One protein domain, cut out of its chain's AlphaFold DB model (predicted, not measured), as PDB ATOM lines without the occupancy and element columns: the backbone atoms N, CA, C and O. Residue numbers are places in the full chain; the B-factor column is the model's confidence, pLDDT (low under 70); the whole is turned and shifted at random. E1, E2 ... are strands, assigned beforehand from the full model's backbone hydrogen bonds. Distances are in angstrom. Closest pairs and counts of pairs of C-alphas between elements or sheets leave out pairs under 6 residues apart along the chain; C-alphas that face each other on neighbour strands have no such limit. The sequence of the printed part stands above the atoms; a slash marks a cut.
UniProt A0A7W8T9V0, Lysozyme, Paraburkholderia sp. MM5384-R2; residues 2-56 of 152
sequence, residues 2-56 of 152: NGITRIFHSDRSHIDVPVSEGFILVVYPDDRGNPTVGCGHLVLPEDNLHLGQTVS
ATOM      1  N   ASN A   2     184.089 111.719 205.459       81.31
ATOM      2  CA  ASN A   2     185.250 112.525 205.816       81.31
ATOM      3  C   ASN A   2     185.891 112.999 204.517       81.31
ATOM      4  O   ASN A   2     185.902 112.254 203.538       81.31
ATOM      5  N   GLY A   3     186.394 114.222 204.491       87.12
ATOM      6  CA  GLY A   3     186.952 114.790 203.275       87.12
ATOM      7  C   GLY A   3     187.463 116.199 203.483       87.12
ATOM      8  O   GLY A   3     187.711 116.630 204.608       87.12
ATOM      9  N   ILE A   4     187.611 116.912 202.377       85.50
ATOM     10  CA  ILE A   4     188.018 118.310 202.343       85.50
ATOM     11  C   ILE A   4     186.909 119.068 201.624       85.50
ATOM     12  O   ILE A   4     186.425 118.611 200.589       85.50
ATOM     13  N   THR A   5     186.501 120.205 202.176       83.62
ATOM     14  CA  THR A   5     185.633 121.152 201.475       83.62
ATOM     15  C   THR A   5     186.388 122.438 201.199       83.62
ATOM     16  O   THR A   5     187.264 122.832 201.970       83.62
ATOM     17  N   ARG A   6     186.037 123.083 200.090       85.25
ATOM     18  CA  ARG A   6     186.641 124.334 199.652       85.25
ATOM     19  C   ARG A   6     185.716 125.490 199.981       85.25
ATOM     20  O   ARG A   6     184.565 125.509 199.547       85.25
ATOM     21  N   ILE A   7     186.236 126.465 200.711       80.94
ATOM     22  CA  ILE A   7     185.507 127.674 201.086       80.94
ATOM     23  C   ILE A   7     186.076 128.826 200.285       80.94
ATOM     24  O   ILE A   7     187.261 129.119 200.381       80.94
ATOM     25  N   PHE A   8     185.229 129.437 199.463       78.75
ATOM     26  CA  PHE A   8     185.600 130.555 198.608       78.75
ATOM     27  C   PHE A   8     185.322 131.879 199.311       78.75
ATOM     28  O   PHE A   8     184.253 132.066 199.893       78.75
ATOM     29  N   HIS A   9     186.259 132.810 199.193       73.38
ATOM     30  CA  HIS A   9     186.116 134.173 199.681       73.38
ATOM     31  C   HIS A   9     185.756 135.137 198.546       73.38
ATOM     32  O   HIS A   9     185.907 134.846 197.355       73.38
ATOM     33  N   SER A  10     185.281 136.321 198.936       68.69
ATOM     34  CA  SER A  10     184.836 137.385 198.028       68.69
ATOM     35  C   SER A  10     185.920 137.858 197.044       68.69
ATOM     36  O   SER A  10     185.607 138.314 195.946       68.69
ATOM     37  N   ASP A  11     187.196 137.711 197.401       76.88
ATOM     38  CA  ASP A  11     188.365 138.050 196.577       76.88
ATOM     39  C   ASP A  11     188.781 136.933 195.594       76.88
ATOM     40  O   ASP A  11     189.814 137.040 194.934       76.88
ATOM     41  N   ARG A  12     187.965 135.875 195.459       74.31
ATOM     42  CA  ARG A  12     188.230 134.647 194.679       74.31
ATOM     43  C   ARG A  12     189.357 133.767 195.225       74.31
ATOM     44  O   ARG A  12     189.716 132.785 194.570       74.31
ATOM     45  N   SER A  13     189.891 134.063 196.409       81.12
ATOM     46  CA  SER A  13     190.729 133.111 197.136       81.12
ATOM     47  C   SER A  13     189.874 131.979 197.718       81.12
ATOM     48  O   SER A  13     188.641 132.064 197.771       81.12
ATOM     49  N   HIS A  14     190.516 130.883 198.113       81.69
ATOM     50  CA  HIS A  14     189.843 129.803 198.820       81.69
ATOM     51  C   HIS A  14     190.741 129.181 199.878       81.69
ATOM     52  O   HIS A  14     191.967 129.218 199.769       81.69
ATOM     53  N   ILE A  15     190.103 128.553 200.858       83.44
ATOM     54  CA  ILE A  15     190.749 127.688 201.837       83.44
ATOM     55  C   ILE A  15     190.149 126.290 201.751       83.44
ATOM     56  O   ILE A  15     188.947 126.118 201.542       83.44
ATOM     57  N   ASP A  16     191.001 125.291 201.921       86.38
ATOM     58  CA  ASP A  16     190.607 123.892 201.980       86.38
ATOM     59  C   ASP A  16     190.559 123.477 203.456       86.38
ATOM     60  O   ASP A  16     191.558 123.563 204.172       86.38
ATOM     61  N   VAL A  17     189.383 123.062 203.930       86.38
ATOM     62  CA  VAL A  17     189.153 122.736 205.344       86.38
ATOM     63  C   VAL A  17     188.653 121.301 205.510       86.38
ATOM     64  O   VAL A  17     187.858 120.817 204.697       86.38
ATOM     65  N   PRO A  18     189.105 120.590 206.559       85.62
ATOM     66  CA  PRO A  18     188.701 119.214 206.783       85.62
ATOM     67  C   PRO A  18     187.237 119.141 207.221       85.62
ATOM     68  O   PRO A  18     186.780 119.880 208.099       85.62
ATOM     69  N   VAL A  19     186.525 118.188 206.632       88.81
ATOM     70  CA  VAL A  19     185.150 117.832 206.973       88.81
ATOM     71  C   VAL A  19     185.136 116.435 207.567       88.81
ATOM     72  O   VAL A  19     185.731 115.510 207.017       88.81
ATOM     73  N   SER A  20     184.414 116.272 208.668       90.62
ATOM     74  CA  SER A  20     184.141 114.975 209.277       90.62
ATOM     75  C   SER A  20     182.666 114.888 209.612       90.62
ATOM     76  O   SER A  20     182.119 115.783 210.249       90.62
ATOM     77  N   GLU A  21     182.017 113.806 209.186       88.38
ATOM     78  CA  GLU A  21     180.589 113.571 209.451       88.38
ATOM     79  C   GLU A  21     179.668 114.743 209.047       88.38
ATOM     80  O   GLU A  21     178.660 115.005 209.697       88.38
ATOM     81  N   GLY A  22     180.022 115.463 207.976       85.31
ATOM     82  CA  GLY A  22     179.270 116.633 207.506       85.31
ATOM     83  C   GLY A  22     179.558 117.939 208.261       85.31
ATOM     84  O   GLY A  22     178.924 118.949 207.974       85.31
ATOM     85  N   PHE A  23     180.520 117.951 209.189       91.31
ATOM     86  CA  PHE A  23     180.938 119.141 209.931       91.31
ATOM     87  C   PHE A  23     182.332 119.603 209.521       91.31
ATOM     88  O   PHE A  23     183.261 118.797 209.462       91.31
ATOM     89  N   ILE A  24     182.499 120.910 209.332       93.00
ATOM     90  CA  ILE A  24     183.816 121.538 209.214       93.00
ATOM     91  C   ILE A  24     184.366 121.725 210.629       93.00
ATOM     92  O   ILE A  24     183.837 122.516 211.408       93.00
ATOM     93  N   LEU A  25     185.397 120.966 210.995       95.00
ATOM     94  CA  LEU A  25     185.870 120.921 212.385       95.00
ATOM     95  C   LEU A  25     186.874 122.020 212.740       95.00
ATOM     96  O   LEU A  25     187.208 122.164 213.909       95.00
ATOM     97  N   VAL A  26     187.349 122.782 211.762       94.88
ATOM     98  CA  VAL A  26     188.292 123.889 211.967       94.88
ATOM     99  C   VAL A  26     187.538 125.203 211.853       94.88
ATOM    100  O   VAL A  26     186.755 125.369 210.924       94.88
ATOM    101  N   VAL A  27     187.763 126.136 212.777       95.44
ATOM    102  CA  VAL A  27     187.177 127.480 212.703       95.44
ATOM    103  C   VAL A  27     187.761 128.219 211.499       95.44
ATOM    104  O   VAL A  27     188.977 128.404 211.406       95.44
ATOM    105  N   TYR A  28     186.898 128.661 210.594       91.81
ATOM    106  CA  TYR A  28     187.258 129.281 209.323       91.81
ATOM    107  C   TYR A  28     186.561 130.639 209.149       91.81
ATOM    108  O   TYR A  28     185.499 130.849 209.731       91.81
ATOM    109  N   PRO A  29     187.121 131.579 208.369       90.75
ATOM    110  CA  PRO A  29     186.406 132.793 207.994       90.75
ATOM    111  C   PRO A  29     185.326 132.481 206.947       90.75
ATOM    112  O   PRO A  29     185.611 131.828 205.946       90.75
ATOM    113  N   ASP A  30     184.091 132.938 207.151       85.31
ATOM    114  CA  ASP A  30     183.033 132.848 206.137       85.31
ATOM    115  C   ASP A  30     183.287 133.801 204.941       85.31
ATOM    116  O   ASP A  30     184.330 134.455 204.828       85.31
ATOM    117  N   ASP A  31     182.326 133.894 204.021       76.75
ATOM    118  CA  ASP A  31     182.374 134.792 202.857       76.75
ATOM    119  C   ASP A  31     182.433 136.288 203.233       76.75
ATOM    120  O   ASP A  31     182.852 137.120 202.420       76.75
ATOM    121  N   ARG A  32     182.064 136.616 204.476       78.62
ATOM    122  CA  ARG A  32     182.075 137.953 205.086       78.62
ATOM    123  C   ARG A  32     183.242 138.158 206.059       78.62
ATOM    124  O   ARG A  32     183.352 139.238 206.635       78.62
ATOM    125  N   GLY A  33     184.106 137.159 206.237       84.75
ATOM    126  CA  GLY A  33     185.252 137.199 207.143       84.75
ATOM    127  C   GLY A  33     184.938 136.888 208.612       84.75
ATOM    128  O   GLY A  33     185.818 137.059 209.455       84.75
ATOM    129  N   ASN A  34     183.731 136.426 208.949       89.31
ATOM    130  CA  ASN A  34     183.384 136.073 210.326       89.31
ATOM    131  C   ASN A  34     183.843 134.650 210.681       89.31
ATOM    132  O   ASN A  34     183.702 133.737 209.862       89.31
ATOM    133  N   PRO A  35     184.330 134.416 211.912       93.50
ATOM    134  CA  PRO A  35     184.733 133.086 212.354       93.50
ATOM    135  C   PRO A  35     183.521 132.150 212.436       93.50
ATOM    136  O   PRO A  35     182.546 132.426 213.130       93.50
ATOM    137  N   THR A  36     183.600 131.025 211.736       92.50
ATOM    138  CA  THR A  36     182.513 130.058 211.564       92.50
ATOM    139  C   THR A  36     183.037 128.637 211.755       92.50
ATOM    140  O   THR A  36     184.183 128.343 211.425       92.50
ATOM    141  N   VAL A  37     182.226 127.731 212.307       94.12
ATOM    142  CA  VAL A  37     182.612 126.326 212.533       94.12
ATOM    143  C   VAL A  37     181.423 125.368 212.406       94.12
ATOM    144  O   VAL A  37     180.259 125.766 212.420       94.12
ATOM    145  N   GLY A  38     181.697 124.073 212.264       92.38
ATOM    146  CA  GLY A  38     180.690 123.019 212.239       92.38
ATOM    147  C   GLY A  38     179.828 123.078 210.981       92.38
ATOM    148  O   GLY A  38     180.334 122.918 209.873       92.38
ATOM    149  N   CYS A  39     178.521 123.282 211.163       89.06
ATOM    150  CA  CYS A  39     177.529 123.382 210.089       89.06
ATOM    151  C   CYS A  39     177.070 124.843 209.897       89.06
ATOM    152  O   CYS A  39     175.878 125.132 209.864       89.06
ATOM    153  N   GLY A  40     178.019 125.783 209.832       86.81
ATOM    154  CA  GLY A  40     177.721 127.213 209.657       86.81
ATOM    155  C   GLY A  40     177.404 127.968 210.953       86.81
ATOM    156  O   GLY A  40     176.726 128.989 210.908       86.81
ATOM    157  N   HIS A  41     177.876 127.474 212.101       91.38
ATOM    158  CA  HIS A  41     177.745 128.174 213.377       91.38
ATOM    159  C   HIS A  41     178.689 129.380 213.409       91.38
ATOM    160  O   HIS A  41     179.907 129.200 213.328       91.38
ATOM    161  N   LEU A  42     178.130 130.584 213.547       92.00
ATOM    162  CA  LEU A  42     178.896 131.805 213.792       92.00
ATOM    163  C   LEU A  42     179.492 131.746 215.201       92.00
ATOM    164  O   LEU A  42     178.745 131.704 216.175       92.00
ATOM    165  N   VAL A  43     180.820 131.783 215.297       93.69
ATOM    166  CA  VAL A  43     181.538 131.775 216.572       93.69
ATOM    167  C   VAL A  43     181.302 133.096 217.297       93.69
ATOM    168  O   VAL A  43     181.652 134.168 216.798       93.69
ATOM    169  N   LEU A  44     180.731 133.011 218.495       93.38
ATOM    170  CA  LEU A  44     180.522 134.138 219.394       93.38
ATOM    171  C   LEU A  44     181.620 134.182 220.469       93.38
ATOM    172  O   LEU A  44     182.282 133.171 220.725       93.38
ATOM    173  N   PRO A  45     181.815 135.328 221.151       92.50
ATOM    174  CA  PRO A  45     182.799 135.438 222.228       92.50
ATOM    175  C   PRO A  45     182.633 134.372 223.321       92.50
ATOM    176  O   PRO A  45     183.622 133.875 223.858       92.50
ATOM    177  N   GLU A  46     181.394 133.971 223.622       93.75
ATOM    178  CA  GLU A  46     181.097 132.969 224.655       93.75
ATOM    179  C   GLU A  46     181.520 131.547 224.270       93.75
ATOM    180  O   GLU A  46     181.668 130.691 225.146       93.75
ATOM    181  N   ASP A  47     181.712 131.272 222.979       93.88
ATOM    182  CA  ASP A  47     182.156 129.958 222.519       93.88
ATOM    183  C   ASP A  47     183.655 129.747 222.783       93.88
ATOM    184  O   ASP A  47     184.107 128.601 222.815       93.88
ATOM    185  N   ASN A  48     184.397 130.835 223.049       94.38
ATOM    186  CA  ASN A  48     185.827 130.855 223.367       94.38
ATOM    187  C   ASN A  48     186.679 130.111 222.323       94.38
ATOM    188  O   ASN A  48     187.541 129.293 222.656       94.38
ATOM    189  N   LEU A  49     186.398 130.380 221.044       96.12
ATOM    190  CA  LEU A  49     187.111 129.819 219.901       96.12
ATOM    191  C   LEU A  49     187.790 130.918 219.077       96.12
ATOM    192  O   LEU A  49     187.302 132.044 218.999       96.12
ATOM    193  N   HIS A  50     188.897 130.575 218.424       94.19
ATOM    194  CA  HIS A  50     189.623 131.458 217.505       94.19
ATOM    195  C   HIS A  50     189.840 130.797 216.139       94.19
ATOM    196  O   HIS A  50     189.742 129.578 216.001       94.19
ATOM    197  N   LEU A  51     190.124 131.610 215.114       94.38
ATOM    198  CA  LEU A  51     190.399 131.132 213.754       94.38
ATOM    199  C   LEU A  51     191.502 130.064 213.751       94.38
ATOM    200  O   LEU A  51     192.514 130.200 214.438       94.38
ATOM    201  N   GLY A  52     191.297 128.999 212.975       93.31
ATOM    202  CA  GLY A  52     192.210 127.859 212.878       93.31
ATOM    203  C   GLY A  52     192.092 126.836 214.012       93.31
ATOM    204  O   GLY A  52     192.692 125.767 213.919       93.31
ATOM    205  N   GLN A  53     191.311 127.106 215.064       95.56
ATOM    206  CA  GLN A  53     191.111 126.147 216.147       95.56
ATOM    207  C   GLN A  53     190.244 124.967 215.694       95.56
ATOM    208  O   GLN A  53     189.214 125.149 215.045       95.56
ATOM    209  N   THR A  54     190.629 123.753 216.085       95.31
ATOM    210  CA  THR A  54     189.846 122.537 215.825       95.31
ATOM    211  C   THR A  54     188.890 122.241 216.978       95.31
ATOM    212  O   THR A  54     189.283 122.268 218.144       95.31
ATOM    213  N   VAL A  55     187.644 121.893 216.659       95.25
ATOM    214  CA  VAL A  55     186.633 121.407 217.607       95.25
ATOM    215  C   VAL A  55     186.347 119.922 217.396       95.25
ATOM    216  O   VAL A  55     186.532 119.376 216.309       95.25
ATOM    217  N   SER A  56     185.860 119.243 218.436       95.31
ATOM    218  CA  SER A  56     185.394 117.862 218.299       95.31
ATOM    219  C   SER A  56     184.073 117.796 217.523       95.31
ATOM    220  O   SER A  56     183.272 118.734 217.546       95.31
TER     221      SER A  56
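This is residues 2 to 56 of the 152 residues of the protein "Lysozyme" of Paraburkholderia sp. MM5384-R2 (UniProt A0A7W8T9V0). A small sheet of four antiparallel strands zigzags from hairpin to hairpin and is curled like part of a barrel. Past E4 the printed part goes on in a loop and tail, residues 39 to 56, with no named element; Glu 46 in this stretch and Arg 12 in the turn between E1 and E2 have the two C-alphas farthest apart. The printed part has 55 residues, with no named helix and four named strands, E1 to E4, which stand in the sheet in chain order; the class is all strand, though under half of the residues are in named elements. The whole is compact, with a radius of gyration of the C-alphas of 10.7 A, and spans 31 by 25 by 15 A.

E1, residues 3 to 8, is an edge strand and forms a hairpin with E2, residues 14 to 20, antiparallel at 147 degrees, with N 5 and O 17 2.9 A apart, within hydrogen-bond range. E2 forms a hairpin with E3, residues 23 to 29, at 154 degrees, with N 20 and O 23 2.9 A apart. The pairing is staggered: E2 pairs with E1 over residues 14 to 19 and with E3 over 19 to 20. E3 and the other edge strand, E4, residues 35 to 38, form a hairpin at 175 degrees, with N 36 and O 28 2.8 A apart. The four make a meander, each strand the antiparallel neighbour of the one before. E4 is apart from E1 and E2. Residues 36 to 37 of E4 also pair, antiparallel, with residues 41 to 42.

E1 begins at C-alpha 3 (186.952, 114.790, 203.275) and is 16.5 A long; E2 is 19.0 A. E3 is 14.8 A, and E4, 10.8 A, ends at C-alpha 38 (180.690, 123.019, 212.239).

The C-alphas of Arg 12 and Glu 46 are 30.9 A apart. The printed part has no cut, and the three links between strands are tight. The mean pLDDT of the printed part is 88.2, with residue 10 under 70.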